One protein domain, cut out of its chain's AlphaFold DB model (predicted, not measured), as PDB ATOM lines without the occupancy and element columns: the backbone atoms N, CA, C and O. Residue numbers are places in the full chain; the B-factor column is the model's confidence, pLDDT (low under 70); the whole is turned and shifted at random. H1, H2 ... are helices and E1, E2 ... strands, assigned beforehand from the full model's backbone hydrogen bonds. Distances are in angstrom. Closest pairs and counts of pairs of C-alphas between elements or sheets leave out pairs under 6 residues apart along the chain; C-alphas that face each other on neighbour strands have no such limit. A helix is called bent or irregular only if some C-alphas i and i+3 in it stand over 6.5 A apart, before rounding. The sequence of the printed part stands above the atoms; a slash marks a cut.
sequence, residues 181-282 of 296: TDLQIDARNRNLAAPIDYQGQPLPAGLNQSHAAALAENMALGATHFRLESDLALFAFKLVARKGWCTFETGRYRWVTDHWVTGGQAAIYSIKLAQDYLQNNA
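This is residues 181 to 282 of the 296 residues of an uncharacterized protein of Pseudomonas putida (UniProt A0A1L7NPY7). A strongly twisted sheet of four strands, E3 to E6, has H2 covering E3 and E4 on one face and the short H3 on the opposite face. H4 packs on H2 and reaches the E3 edge of the sheet; the small hairpin of E1 and E2 packs on H4, with H1 at its far side, away from the other helices. The printed part has 102 residues, with four named helices and six named strands in the order H1 E1 E2 H2 E3 E4 E5 E6 H3 H4, of mixed class. Both sheets are antiparallel, E3 - E4 - E5 - E6 and E1 - E2. The whole is compact, with a radius of gyration of the C-alphas of 13.5 A and spans of 34 by 30 by 22 A.

Begin with the larger sheet: E3 is residues 225 to 228, E4 234 to 240, 19.2 A long, E5 244 to 249, 15.4 A, and E6 254 to 257. Find C-alpha 234 at (8.963, 35.832, 14.119), where E4 begins. H2 is residues 209 to 220, 18.0 A, and is irregular, with C-alphas 210 and 213 7.0 A apart. H3 is residues 259 to 262. H4, residues 271 to 280, runs 14.3 A to C-alpha 280 at (16.586, 51.485, 3.378). E1 is residues 196 to 198 and E2 201 to 203. H1, residues 181 to 189, spans 12.3 A from C-alpha 181 at (12.105, 31.920, -8.229).

E3 E4 E5 E6 form a meander, each strand the antiparallel neighbour of the one before. Look for N 227 and O 235 at 2.9 A between E3 and E4, N 240 and O 244 at 2.9 A between E4 and E5, and N 247 and O 256 at 2.8 A between E5 and E6. Residues 225 to 226 of E3 also pair antiparallel with residues 269 to 270. H2 is on this sheet at a height of 9.8 A, over E3 and E4; its closest C-alpha to E4 is that of Asn 218, 6.1 A from Ala 236. H3 is on the opposite face. H2 and H4 touch at a steep tilt of 39 degrees, opposite ways, the closest C-alphas being those of Gln 209 and Leu 278, 6.1 A apart. The closest C-alphas of E3 and H4, His 225 and Ile 271, are 5.0 A apart. In the hairpin of E1 and E2, N 196 and O 203 are 2.8 A apart; the C-alphas of Leu 203 and Ala 274, the closest of E2 and H4, are 6.8 A apart. H1 and H4 are apart. Every O i to N i+4 pair is within hydrogen-bond range in H1 and H4, 6 of 8 in H2, and H3 is too short for one.

The two C-alphas farthest apart, those of Arg 242 and Ala 282, are 38.1 A apart. The printed part has no cut, and no link is long. The mean pLDDT of the printed part is 94.2, and no printed residue is under 70.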
ATOM      1  N   THR A 181      12.973  32.558  -7.230       93.81
ATOM      2  CA  THR A 181      12.105  31.920  -8.229       93.81
ATOM      3  C   THR A 181      11.289  30.772  -7.636       93.81
ATOM      4  O   THR A 181      10.075  30.724  -7.821       93.81
ATOM      5  N   ASP A 182      11.923  29.894  -6.863       92.12
ATOM      6  CA  ASP A 182      11.280  28.770  -6.185       92.12
ATOM      7  C   ASP A 182      10.206  29.269  -5.211       92.12
ATOM      8  O   ASP A 182       9.099  28.735  -5.165       92.12
ATOM      9  N   LEU A 183      10.503  30.333  -4.455       92.88
ATOM     10  CA  LEU A 183       9.553  30.920  -3.509       92.88
ATOM     11  C   LEU A 183       8.387  31.632  -4.194       92.88
ATOM     12  O   LEU A 183       7.270  31.578  -3.687       92.88
ATOM     13  N   GLN A 184       8.613  32.269  -5.343       94.88
ATOM     14  CA  GLN A 184       7.540  32.853  -6.149       94.88
ATOM     15  C   GLN A 184       6.612  31.771  -6.715       94.88
ATOM     16  O   GLN A 184       5.391  31.928  -6.666       94.88
ATOM     17  N   ILE A 185       7.174  30.663  -7.213       93.19
ATOM     18  CA  ILE A 185       6.400  29.508  -7.688       93.19
ATOM     19  C   ILE A 185       5.583  28.914  -6.537       93.19
ATOM     20  O   ILE A 185       4.381  28.698  -6.686       93.19
ATOM     21  N   ASP A 186       6.199  28.707  -5.374       91.12
ATOM     22  CA  ASP A 186       5.518  28.168  -4.196       91.12
ATOM     23  C   ASP A 186       4.413  29.093  -3.680       91.12
ATOM     24  O   ASP A 186       3.318  28.619  -3.369       91.12
ATOM     25  N   ALA A 187       4.666  30.403  -3.616       93.31
ATOM     26  CA  ALA A 187       3.664  31.386  -3.220       93.31
ATOM     27  C   ALA A 187       2.473  31.369  -4.184       93.31
ATOM     28  O   ALA A 187       1.326  31.285  -3.745       93.31
ATOM     29  N   ARG A 188       2.740  31.333  -5.497       95.94
ATOM     30  CA  ARG A 188       1.706  31.222  -6.530       95.94
ATOM     31  C   ARG A 188       0.894  29.934  -6.393       95.94
ATOM     32  O   ARG A 188      -0.329  29.988  -6.425       95.94
ATOM     33  N   ASN A 189       1.550  28.791  -6.205       94.75
ATOM     34  CA  ASN A 189       0.884  27.491  -6.075       94.75
ATOM     35  C   ASN A 189       0.011  27.396  -4.815       94.75
ATOM     36  O   ASN A 189      -0.956  26.638  -4.791       94.75
ATOM     37  N   ARG A 190       0.354  28.149  -3.764       91.88
ATOM     38  CA  ARG A 190      -0.350  28.152  -2.475       91.88
ATOM     39  C   ARG A 190      -1.290  29.347  -2.288       91.88
ATOM     40  O   ARG A 190      -1.859  29.473  -1.209       91.88
ATOM     41  N   ASN A 191      -1.460  30.204  -3.300       93.50
ATOM     42  CA  ASN A 191      -2.201  31.470  -3.206       93.50
ATOM     43  C   ASN A 191      -1.744  32.354  -2.027       93.50
ATOM     44  O   ASN A 191      -2.558  32.961  -1.334       93.50
ATOM     45  N   LEU A 192      -0.434  32.406  -1.785       92.69
ATOM     46  CA  LEU A 192       0.188  33.265  -0.779       92.69
ATOM     47  C   LEU A 192       0.721  34.546  -1.427       92.69
ATOM     48  O   LEU A 192       0.972  34.595  -2.632       92.69
ATOM     49  N   ALA A 193       0.938  35.578  -0.610       94.25
ATOM     50  CA  ALA A 193       1.604  36.796  -1.056       94.25
ATOM     51  C   ALA A 193       3.023  36.484  -1.567       94.25
ATOM     52  O   ALA A 193       3.763  35.707  -0.956       94.25
ATOM     53  N   ALA A 194       3.390  37.083  -2.699       94.50
ATOM     54  CA  ALA A 194       4.697  36.875  -3.308       94.50
ATOM     55  C   ALA A 194       5.820  37.423  -2.406       94.50
ATOM     56  O   ALA A 194       5.637  38.469  -1.781       94.50
ATOM     57  N   PRO A 195       6.984  36.751  -2.337       96.56
ATOM     58  CA  PRO A 195       8.131  37.268  -1.599       96.56
ATOM     59  C   PRO A 195       8.605  38.605  -2.185       96.56
ATOM     60  O   PRO A 195       8.518  38.833  -3.392       96.56
ATOM     61  N   ILE A 196       9.142  39.466  -1.324       96.31
ATOM     62  CA  ILE A 196       9.785  40.723  -1.717       96.31
ATOM     63  C   ILE A 196      11.139  40.378  -2.346       96.31
ATOM     64  O   ILE A 196      11.912  39.612  -1.768       96.31
ATOM     65  N   ASP A 197      11.430  40.941  -3.514       96.44
ATOM     66  CA  ASP A 197      12.761  40.881  -4.119       96.44
ATOM     67  C   ASP A 197      13.611  42.040  -3.592       96.44
ATOM     68  O   ASP A 197      13.282  43.210  -3.806       96.44
ATOM     69  N   TYR A 198      14.697  41.720  -2.892       96.38
ATOM     70  CA  TYR A 198      15.672  42.701  -2.446       96.38
ATOM     71  C   TYR A 198      17.087  42.237  -2.784       96.38
ATOM     72  O   TYR A 198      17.572  41.233  -2.264       96.38
ATOM     73  N   GLN A 199      17.759  42.979  -3.672       95.12
ATOM     74  CA  GLN A 199      19.099  42.649  -4.182       95.12
ATOM     75  C   GLN A 199      19.179  41.238  -4.815       95.12
ATOM     76  O   GLN A 199      20.205  40.562  -4.718       95.12
ATOM     77  N   GLY A 200      18.095  40.764  -5.444       93.56
ATOM     78  CA  GLY A 200      18.019  39.426  -6.037       93.56
ATOM     79  C   GLY A 200      17.873  38.298  -5.012       93.56
ATOM     80  O   GLY A 200      18.017  37.124  -5.362       93.56
ATOM     81  N   GLN A 201      17.625  38.629  -3.743       95.62
ATOM     82  CA  GLN A 201      17.368  37.679  -2.668       95.62
ATOM     83  C   GLN A 201      15.929  37.838  -2.161       95.62
ATOM     84  O   GLN A 201      15.426  38.957  -2.054       95.62
ATOM     85  N   PRO A 202      15.256  36.728  -1.823       96.69
ATOM     86  CA  PRO A 202      13.888  36.779  -1.338       96.69
ATOM     87  C   PRO A 202      13.809  37.248   0.118       96.69
ATOM     88  O   PRO A 202      14.600  36.838   0.971       96.69
ATOM     89  N   LEU A 203      12.773  38.028   0.414       97.12
ATOM     90  CA  LEU A 203      12.309  38.393   1.751       97.12
ATOM     91  C   LEU A 203      10.814  38.053   1.903       97.12
ATOM     92  O   LEU A 203      10.090  37.983   0.905       97.12
ATOM     93  N   PRO A 204      10.311  37.821   3.129       96.12
ATOM     94  CA  PRO A 204       8.906  37.484   3.328       96.12
ATOM     95  C   PRO A 204       8.003  38.697   3.062       96.12
ATOM     96  O   PRO A 204       8.315  39.806   3.485       96.12
ATOM     97  N   ALA A 205       6.857  38.473   2.413       94.69
ATOM     98  CA  ALA A 205       5.927  39.525   1.983       94.69
ATOM     99  C   ALA A 205       5.428  40.445   3.113       94.69
ATOM    100  O   ALA A 205       5.234  41.635   2.901       94.69
ATOM    101  N   GLY A 206       5.232  39.899   4.318       93.62
ATOM    102  CA  GLY A 206       4.756  40.651   5.485       93.62
ATOM    103  C   GLY A 206       5.833  41.473   6.200       93.62
ATOM    104  O   GLY A 206       5.557  42.054   7.248       93.62
ATOM    105  N   LEU A 207       7.072  41.514   5.700       95.25
ATOM    106  CA  LEU A 207       8.172  42.200   6.373       95.25
ATOM    107  C   LEU A 207       7.964  43.725   6.398       95.25
ATOM    108  O   LEU A 207       8.110  44.402   5.389       95.25
ATOM    109  N   ASN A 208       7.682  44.261   7.584       94.12
ATOM    110  CA  ASN A 208       7.520  45.695   7.837       94.12
ATOM    111  C   ASN A 208       8.392  46.207   9.009       94.12
ATOM    112  O   ASN A 208       9.058  45.423   9.694       94.12
ATOM    113  N   GLN A 209       8.356  47.525   9.256       93.19
ATOM    114  CA  GLN A 209       9.198  48.213  10.247       93.19
ATOM    115  C   GLN A 209       8.997  47.730  11.693       93.19
ATOM    116  O   GLN A 209       9.939  47.785  12.484       93.19
ATOM    117  N   SER A 210       7.816  47.207  12.047       93.56
ATOM    118  CA  SER A 210       7.565  46.698  13.405       93.56
ATOM    119  C   SER A 210       8.468  45.510  13.771       93.56
ATOM    120  O   SER A 210       8.771  45.298  14.943       93.56
ATOM    121  N   HIS A 211       8.994  44.787  12.776       95.25
ATOM    122  CA  HIS A 211       9.897  43.657  12.990       95.25
ATOM    123  C   HIS A 211      11.353  44.061  13.250       95.25
ATOM    124  O   HIS A 211      12.154  43.208  13.639       95.25
ATOM    125  N   ALA A 212      11.729  45.328  13.039       95.00
ATOM    126  CA  ALA A 212      13.124  45.768  13.103       95.00
ATOM    127  C   ALA A 212      13.764  45.493  14.477       95.00
ATOM    128  O   ALA A 212      14.869  44.949  14.549       95.00
ATOM    129  N   ALA A 213      13.043  45.802  15.561       95.12
ATOM    130  CA  ALA A 213      13.506  45.563  16.929       95.12
ATOM    131  C   ALA A 213      13.684  44.063  17.220       95.12
ATOM    132  O   ALA A 213      14.743  43.647  17.691       95.12
ATOM    133  N   ALA A 214      12.696  43.239  16.854       95.62
ATOM    134  CA  ALA A 214      12.757  41.790  17.046       95.62
ATOM    135  C   ALA A 214      13.901  41.147  16.240       95.62
ATOM    136  O   ALA A 214      14.589  40.252  16.727       95.62
ATOM    137  N   LEU A 215      14.151  41.602  15.009       96.69
ATOM    138  CA  LEU A 215      15.279  41.128  14.199       96.69
ATOM    139  C   LEU A 215      16.629  41.469  14.848       96.69
ATOM    140  O   LEU A 215      17.530  40.629  14.851       96.69
ATOM    141  N   ALA A 216      16.767  42.671  15.417       96.50
ATOM    142  CA  ALA A 216      17.977  43.086  16.127       96.50
ATOM    143  C   ALA A 216      18.223  42.260  17.398       96.50
ATOM    144  O   ALA A 216      19.342  41.786  17.608       96.50
ATOM    145  N   GLU A 217      17.184  42.014  18.196       95.81
ATOM    146  CA  GLU A 217      17.269  41.152  19.379       95.81
ATOM    147  C   GLU A 217      17.696  39.725  19.002       95.81
ATOM    148  O   GLU A 217      18.638  39.171  19.568       95.81
ATOM    149  N   ASN A 218      17.072  39.147  17.976       96.12
ATOM    150  CA  ASN A 218      17.417  37.806  17.511       96.12
ATOM    151  C   ASN A 218      18.851  37.716  16.981       96.12
ATOM    152  O   ASN A 218      19.537  36.717  17.213       96.12
ATOM    153  N   MET A 219      19.341  38.764  16.317       96.25
ATOM    154  CA  MET A 219      20.742  38.833  15.911       96.25
ATOM    155  C   MET A 219      21.685  38.851  17.122       96.25
ATOM    156  O   MET A 219      22.699  38.153  17.103       96.25
ATOM    157  N   ALA A 220      21.334  39.567  18.196       96.19
ATOM    158  CA  ALA A 220      22.108  39.576  19.441       96.19
ATOM    159  C   ALA A 220      22.156  38.192  20.122       96.19
ATOM    160  O   ALA A 220      23.163  37.835  20.732       96.19
ATOM    161  N   LEU A 221      21.122  37.360  19.940       94.81
ATOM    162  CA  LEU A 221      21.101  35.951  20.366       94.81
ATOM    163  C   LEU A 221      21.958  35.021  19.476       94.81
ATOM    164  O   LEU A 221      22.084  33.819  19.747       94.81
ATOM    165  N   GLY A 222      22.556  35.554  18.407       96.75
ATOM    166  CA  GLY A 222      23.364  34.816  17.439       96.75
ATOM    167  C   GLY A 222      22.544  34.106  16.359       96.75
ATOM    168  O   GLY A 222      23.039  33.148  15.754       96.75
ATOM    169  N   ALA A 223      21.296  34.523  16.134       97.69
ATOM    170  CA  ALA A 223      20.516  34.077  14.987       97.69
ATOM    171  C   ALA A 223      21.084  34.662  13.690       97.69
ATOM    172  O   ALA A 223      21.536  35.806  13.648       97.69
ATOM    173  N   THR A 224      21.027  33.886  12.612       97.81
ATOM    174  CA  THR A 224      21.433  34.348  11.274       97.81
ATOM    175  C   THR A 224      20.256  34.438  10.313       97.81
ATOM    176  O   THR A 224      20.290  35.234   9.375       97.81
ATOM    177  N   HIS A 225      19.215  33.639  10.548       98.25
ATOM    178  CA  HIS A 225      18.035  33.554   9.697       98.25
ATOM    179  C   HIS A 225      16.761  33.669  10.529       98.25
ATOM    180  O   HIS A 225      16.780  33.453  11.739       98.25
ATOM    181  N   PHE A 226      15.649  33.992   9.883       97.88
ATOM    182  CA  PHE A 226      14.340  34.059  10.514       97.88
ATOM    183  C   PHE A 226      13.246  33.493   9.608       97.88
ATOM    184  O   PHE A 226      13.438  33.321   8.402       97.88
ATOM    185  N   ARG A 227      12.084  33.218  10.194       96.44
ATOM    186  CA  ARG A 227      10.844  32.908   9.482       96.44
ATOM    187  C   ARG A 227       9.719  33.750  10.061       96.44
ATOM    188  O   ARG A 227       9.602  33.847  11.280       96.44
ATOM    189  N   LEU A 228       8.895  34.304   9.180       95.31
ATOM    190  CA  LEU A 228       7.654  34.979   9.534       95.31
ATOM    191  C   LEU A 228       6.505  33.970   9.380       95.31
ATOM    192  O   LEU A 228       6.325  33.428   8.290       95.31
ATOM    193  N   GLU A 229       5.799  33.650  10.464       90.38
ATOM    194  CA  GLU A 229       4.625  32.755  10.424       90.38
ATOM    195  C   GLU A 229       3.314  33.543  10.325       90.38
ATOM    196  O   GLU A 229       2.378  33.120   9.652       90.38
ATOM    197  N   SER A 230       3.280  34.717  10.950       87.19
ATOM    198  CA  SER A 230       2.207  35.704  10.866       87.19
ATOM    199  C   SER A 230       2.807  37.105  10.935       87.19
ATOM    200  O   SER A 230       4.000  37.247  11.204       87.19
ATOM    201  N   ASP A 231       1.983  38.141  10.784       82.81
ATOM    202  CA  ASP A 231       2.410  39.547  10.875       82.81
ATOM    203  C   ASP A 231       3.037  39.936  12.227       82.81
ATOM    204  O   ASP A 231       3.546  41.040  12.370       82.81
ATOM    205  N   LEU A 232       2.979  39.055  13.232       80.94
ATOM    206  CA  LEU A 232       3.510  39.298  14.574       80.94
ATOM    207  C   LEU A 232       4.511  38.227  15.028       80.94
ATOM    208  O   LEU A 232       5.330  38.483  15.910       80.94
ATOM    209  N   ALA A 233       4.445  37.016  14.468       89.12
ATOM    210  CA  ALA A 233       5.233  35.883  14.939       89.12
ATOM    211  C   ALA A 233       6.495  35.686  14.093       89.12
ATOM    212  O   ALA A 233       6.445  35.215  12.950       89.12
ATOM    213  N   LEU A 234       7.639  36.002  14.702       94.75
ATOM    214  CA  LEU A 234       8.963  35.832  14.119       94.75
ATOM    215  C   LEU A 234       9.745  34.753  14.869       94.75
ATOM    216  O   LEU A 234       9.964  34.841  16.075       94.75
ATOM    217  N   PHE A 235      10.213  33.752  14.127       96.38
ATOM    218  CA  PHE A 235      11.053  32.676  14.647       96.38
ATOM    219  C   PHE A 235      12.489  32.858  14.186       96.38
ATOM    220  O   PHE A 235      12.737  33.085  13.002       96.38
ATOM    221  N   ALA A 236      13.436  32.728  15.111       97.19
ATOM    222  CA  ALA A 236      14.854  32.920  14.852       97.19
ATOM    223  C   ALA A 236      15.587  31.591  14.690       97.19
ATOM    224  O   ALA A 236      15.413  30.663  15.480       97.19
ATOM    225  N   PHE A 237      16.457  31.526  13.687       97.88
ATOM    226  CA  PHE A 237      17.182  30.327  13.299       97.88
ATOM    227  C   PHE A 237      18.683  30.573  13.226       97.88
ATOM    228  O   PHE A 237      19.161  31.628  12.793       97.88
ATOM    229  N   LYS A 238      19.447  29.543  13.583       97.44
ATOM    230  CA  LYS A 238      20.880  29.484  13.302       97.44
ATOM    231  C   LYS A 238      21.303  28.086  12.888       97.44
ATOM    232  O   LYS A 238      20.738  27.086  13.334       97.44
ATOM    233  N   LEU A 239      22.343  28.024  12.069       95.25
ATOM    234  CA  LEU A 239      22.974  26.768  11.702       95.25
ATOM    235  C   LEU A 239      23.960  26.357  12.802       95.25
ATOM    236  O   LEU A 239      24.927  27.065  13.081       95.25
ATOM    237  N   VAL A 240      23.724  25.208  13.432       93.75
ATOM    238  CA  VAL A 240      24.588  24.659  14.481       93.75
ATOM    239  C   VAL A 240      25.338  23.448  13.942       93.75
ATOM    240  O   VAL A 240      24.741  22.501  13.423       93.75
ATOM    241  N   ALA A 241      26.663  23.449  14.105       90.56
ATOM    242  CA  ALA A 241      27.510  22.341  13.679       90.56
ATOM    243  C   ALA A 241      27.001  21.002  14.244       90.56
ATOM    244  O   ALA A 241      26.681  20.895  15.427       90.56
ATOM    245  N   ARG A 242      26.931  19.975  13.386       89.38
ATOM    246  CA  ARG A 242      26.409  18.618  13.671       89.38
ATOM    247  C   ARG A 242      24.907  18.508  13.968       89.38
ATOM    248  O   ARG A 242      24.385  17.408  13.849       89.38
ATOM    249  N   LYS A 243      24.219  19.593  14.338       89.81
ATOM    250  CA  LYS A 243      22.770  19.589  14.622       89.81
ATOM    251  C   LYS A 243      21.910  20.075  13.457       89.81
ATOM    252  O   LYS A 243      20.722  19.773  13.442       89.81
ATOM    253  N   GLY A 244      22.490  20.816  12.514       93.44
ATOM    254  CA  GLY A 244      21.748  21.434  11.418       93.44
ATOM    255  C   GLY A 244      21.061  22.728  11.856       93.44
ATOM    256  O   GLY A 244      21.568  23.448  12.722       93.44
ATOM    257  N   TRP A 245      19.933  23.046  11.227       96.06
ATOM    258  CA  TRP A 245      19.177  24.257  11.530       96.06
ATOM    259  C   TRP A 245      18.462  24.120  12.869       96.06
ATOM    260  O   TRP A 245      17.756  23.145  13.126       96.06
ATOM    261  N   CYS A 246      18.678  25.098  13.740       97.12
ATOM    262  CA  CYS A 246      18.061  25.152  15.054       97.12
ATOM    263  C   CYS A 246      17.225  26.420  15.184       97.12
ATOM    264  O   CYS A 246      17.678  27.486  14.769       97.12
ATOM    265  N   THR A 247      16.058  26.298  15.808       97.56
ATOM    266  CA  THR A 247      15.217  27.416  16.248       97.56
ATOM    267  C   THR A 247      15.541  27.785  17.696       97.56
ATOM    268  O   THR A 247      16.001  26.934  18.472       97.56
ATOM    269  N   PHE A 248      15.357  29.050  18.065       96.56
ATOM    270  CA  PHE A 248      15.522  29.499  19.446       96.56
ATOM    271  C   PHE A 248      14.223  29.308  20.238       96.56
ATOM    272  O   PHE A 248      13.190  29.883  19.914       96.56
ATOM    273  N   GLU A 249      14.276  28.501  21.295       94.62
ATOM    274  CA  GLU A 249      13.150  28.252  22.197       94.62
ATOM    275  C   GLU A 249      13.235  29.220  23.389       94.62
ATOM    276  O   GLU A 249      13.960  28.952  24.352       94.62
ATOM    277  N   THR A 250      12.494  30.334  23.343       88.88
ATOM    278  CA  THR A 250      12.560  31.418  24.345       88.88
ATOM    279  C   THR A 250      12.309  30.922  25.770       88.88
ATOM    280  O   THR A 250      13.065  31.255  26.679       88.88
ATOM    281  N   GLY A 251      11.318  30.045  25.972       92.06
ATOM    282  CA  GLY A 251      10.959  29.537  27.303       92.06
ATOM    283  C   GLY A 251      12.045  28.695  27.984       92.06
ATOM    284  O   GLY A 251      12.070  28.595  29.206       92.06
ATOM    285  N   ARG A 252      12.963  28.096  27.213       93.00
ATOM    286  CA  ARG A 252      14.087  27.295  27.737       93.00
ATOM    287  C   ARG A 252      15.451  27.914  27.438       93.00
ATOM    288  O   ARG A 252      16.467  27.284  27.721       93.00
ATOM    289  N   TYR A 253      15.456  29.102  26.836       93.62
ATOM    290  CA  TYR A 253      16.633  29.865  26.439       93.62
ATOM    291  C   TYR A 253      17.707  29.013  25.738       93.62
ATOM    292  O   TYR A 253      18.887  29.016  26.096       93.62
ATOM    293  N   ARG A 254      17.295  28.202  24.757       95.94
ATOM    294  CA  ARG A 254      18.187  27.242  24.090       95.94
ATOM    295  C   ARG A 254      17.865  27.070  22.615       95.94
ATOM    296  O   ARG A 254      16.746  27.280  22.167       95.94
ATOM    297  N   TRP A 255      18.861  26.585  21.882       96.75
ATOM    298  CA  TRP A 255      18.738  26.235  20.471       96.75
ATOM    299  C   TRP A 255      18.328  24.771  20.314       96.75
ATOM    300  O   TRP A 255      19.045  23.872  20.774       96.75
ATOM    301  N   VAL A 256      17.194  24.536  19.658       97.19
ATOM    302  CA  VAL A 256      16.623  23.204  19.418       97.19
ATOM    303  C   VAL A 256      16.593  22.934  17.923       97.19
ATOM    304  O   VAL A 256      16.238  23.817  17.150       97.19
ATOM    305  N   THR A 257      16.984  21.728  17.510       96.50
ATOM    306  CA  THR A 257      16.925  21.324  16.101       96.50
ATOM    307  C   THR A 257      15.495  21.430  15.589       96.50
ATOM    308  O   THR A 257      14.581  20.859  16.180       96.50
ATOM    309  N   ASP A 258      15.322  22.140  14.480       96.19
ATOM    310  CA  ASP A 258      14.037  22.265  13.811       96.19
ATOM    311  C   ASP A 258      13.997  21.287  12.634       96.19
ATOM    312  O   ASP A 258      14.727  21.436  11.649       96.19
ATOM    313  N   HIS A 259      13.173  20.247  12.756       92.56
ATOM    314  CA  HIS A 259      13.076  19.196  11.748       92.56
ATOM    315  C   HIS A 259      12.379  19.660  10.464       92.56
ATOM    316  O   HIS A 259      12.693  19.132   9.398       92.56
ATOM    317  N   TRP A 260      11.501  20.665  10.532       92.50
ATOM    318  CA  TRP A 260      10.802  21.196   9.362       92.50
ATOM    319  C   TRP A 260      11.752  22.009   8.492       92.50
ATOM    320  O   TRP A 260      11.816  21.817   7.279       92.50
ATOM    321  N   VAL A 261      12.544  22.883   9.114       93.56
ATOM    322  CA  VAL A 261      13.575  23.656   8.414       93.56
ATOM    323  C   VAL A 261      14.701  22.738   7.942       93.56
ATOM    324  O   VAL A 261      15.127  22.818   6.794       93.56
ATOM    325  N   THR A 262      15.153  21.804   8.781       90.38
ATOM    326  CA  THR A 262      16.205  20.850   8.389       90.38
ATOM    327  C   THR A 262      15.765  19.953   7.229       90.38
ATOM    328  O   THR A 262      16.577  19.642   6.363       90.38
ATOM    329  N   GLY A 263      14.486  19.571   7.181       88.06
ATOM    330  CA  GLY A 263      13.895  18.806   6.083       88.06
ATOM    331  C   GLY A 263      13.498  19.642   4.862       88.06
ATOM    332  O   GLY A 263      12.901  19.098   3.939       88.06
ATOM    333  N   GLY A 264      13.769  20.953   4.854       88.69
ATOM    334  CA  GLY A 264      13.438  21.820   3.723       88.69
ATOM    335  C   GLY A 264      11.946  22.101   3.543       88.69
ATOM    336  O   GLY A 264      11.547  22.620   2.502       88.69
ATOM    337  N   GLN A 265      11.107  21.765   4.525       89.62
ATOM    338  CA  GLN A 265       9.652  21.958   4.475       89.62
ATOM    339  C   GLN A 265       9.255  23.419   4.706       89.62
ATOM    340  O   GLN A 265       8.214  23.861   4.221       89.62
ATOM    341  N   ALA A 266      10.095  24.169   5.419       91.62
ATOM    342  CA  ALA A 266       9.915  25.588   5.675       91.62
ATOM    343  C   ALA A 266      11.092  26.396   5.120       91.62
ATOM    344  O   ALA A 266      12.252  26.016   5.290       91.62
ATOM    345  N   ALA A 267      10.774  27.523   4.483       94.19
ATOM    346  CA  ALA A 267      11.762  28.487   4.029       94.19
ATOM    347  C   ALA A 267      12.162  29.439   5.164       94.19
ATOM    348  O   ALA A 267      11.328  29.816   5.990       94.19
ATOM    349  N   ILE A 268      13.434  29.831   5.182       96.88
ATOM    350  CA  ILE A 268      13.993  30.817   6.112       96.88
ATOM    351  C   ILE A 268      14.732  31.908   5.334       96.88
ATOM    352  O   ILE A 268      15.283  31.661   4.261       96.88
ATOM    353  N   TYR A 269      14.770  33.106   5.906       97.38
ATOM    354  CA  TYR A 269      15.281  34.321   5.276       97.38
ATOM    355  C   TYR A 269      16.441  34.900   6.086       97.38
ATOM    356  O   TYR A 269      16.511  34.707   7.297       97.38
ATOM    357  N   SER A 270      17.364  35.610   5.439       97.75
ATOM    358  CA  SER A 270      18.524  36.217   6.110       97.75
ATOM    359  C   SER A 270      18.110  37.410   6.979       97.75
ATOM    360  O   SER A 270      17.505  38.357   6.479       97.75
ATOM    361  N   ILE A 271      18.487  37.409   8.266       98.06
ATOM    362  CA  ILE A 271      18.206  38.538   9.179       98.06
ATOM    363  C   ILE A 271      18.953  39.793   8.721       98.06
ATOM    364  O   ILE A 271      18.382  40.880   8.712       98.06
ATOM    365  N   LYS A 272      20.220  39.651   8.311       97.69
ATOM    366  CA  LYS A 272      21.047  40.789   7.880       97.69
ATOM    367  C   LYS A 272      20.433  41.501   6.673       97.69
ATOM    368  O   LYS A 272      20.399  42.723   6.637       97.69
ATOM    369  N   LEU A 273      19.931  40.725   5.714       97.38
ATOM    370  CA  LEU A 273      19.315  41.252   4.499       97.38
ATOM    371  C   LEU A 273      17.965  41.922   4.799       97.38
ATOM    372  O   LEU A 273      17.670  42.975   4.250       97.38
ATOM    373  N   ALA A 274      17.183  41.361   5.727       97.38
ATOM    374  CA  ALA A 274      15.944  41.982   6.192       97.38
ATOM    375  C   ALA A 274      16.185  43.303   6.936       97.38
ATOM    376  O   ALA A 274      15.437  44.253   6.735       97.38
ATOM    377  N   GLN A 275      17.223  43.393   7.773       97.25
ATOM    378  CA  GLN A 275      17.574  44.650   8.437       97.25
ATOM    379  C   GLN A 275      18.004  45.727   7.442       97.25
ATOM    380  O   GLN A 275      17.540  46.855   7.557       97.25
ATOM    381  N   ASP A 276      18.836  45.376   6.458       97.25
ATOM    382  CA  ASP A 276      19.252  46.293   5.389       97.25
ATOM    383  C   ASP A 276      18.037  46.787   4.583       97.25
ATOM    384  O   ASP A 276      17.857  47.984   4.369       97.25
ATOM    385  N   TYR A 277      17.121  45.879   4.230       96.81
ATOM    386  CA  TYR A 277      15.856  46.237   3.588       96.81
ATOM    387  C   TYR A 277      15.027  47.220   4.426       96.81
ATOM    388  O   TYR A 277      14.577  48.234   3.896       96.81
ATOM    389  N   LEU A 278      14.838  46.948   5.720       95.69
ATOM    390  CA  LEU A 278      14.036  47.799   6.607       95.69
ATOM    391  C   LEU A 278      14.687  49.164   6.854       95.69
ATOM    392  O   LEU A 278      13.990  50.168   6.930       95.69
ATOM    393  N   GLN A 279      16.015  49.223   6.944       94.19
ATOM    394  CA  GLN A 279      16.743  50.485   7.085       94.19
ATOM    395  C   GLN A 279      16.607  51.361   5.836       94.19
ATOM    396  O   GLN A 279      16.402  52.566   5.957       94.19
ATOM    397  N   ASN A 280      16.667  50.757   4.646       93.50
ATOM    398  CA  ASN A 280      16.586  51.485   3.378       93.50
ATOM    399  C   ASN A 280      15.150  51.824   2.946       93.50
ATOM    400  O   ASN A 280      14.961  52.740   2.153       93.50
ATOM    401  N   ASN A 281      14.143  51.102   3.451       87.69
ATOM    402  CA  ASN A 281      12.723  51.329   3.150       87.69
ATOM    403  C   ASN A 281      11.945  51.911   4.338       87.69
ATOM    404  O   ASN A 281      10.712  51.864   4.346       87.69
ATOM    405  N   ALA A 282      12.638  52.444   5.348       75.19
ATOM    406  CA  ALA A 282      11.985  53.156   6.435       75.19
ATOM    407  C   ALA A 282      11.161  54.307   5.842       75.19
ATOM    408  O   ALA A 282      11.691  55.139   5.101       75.19
TER     409      ALA A 282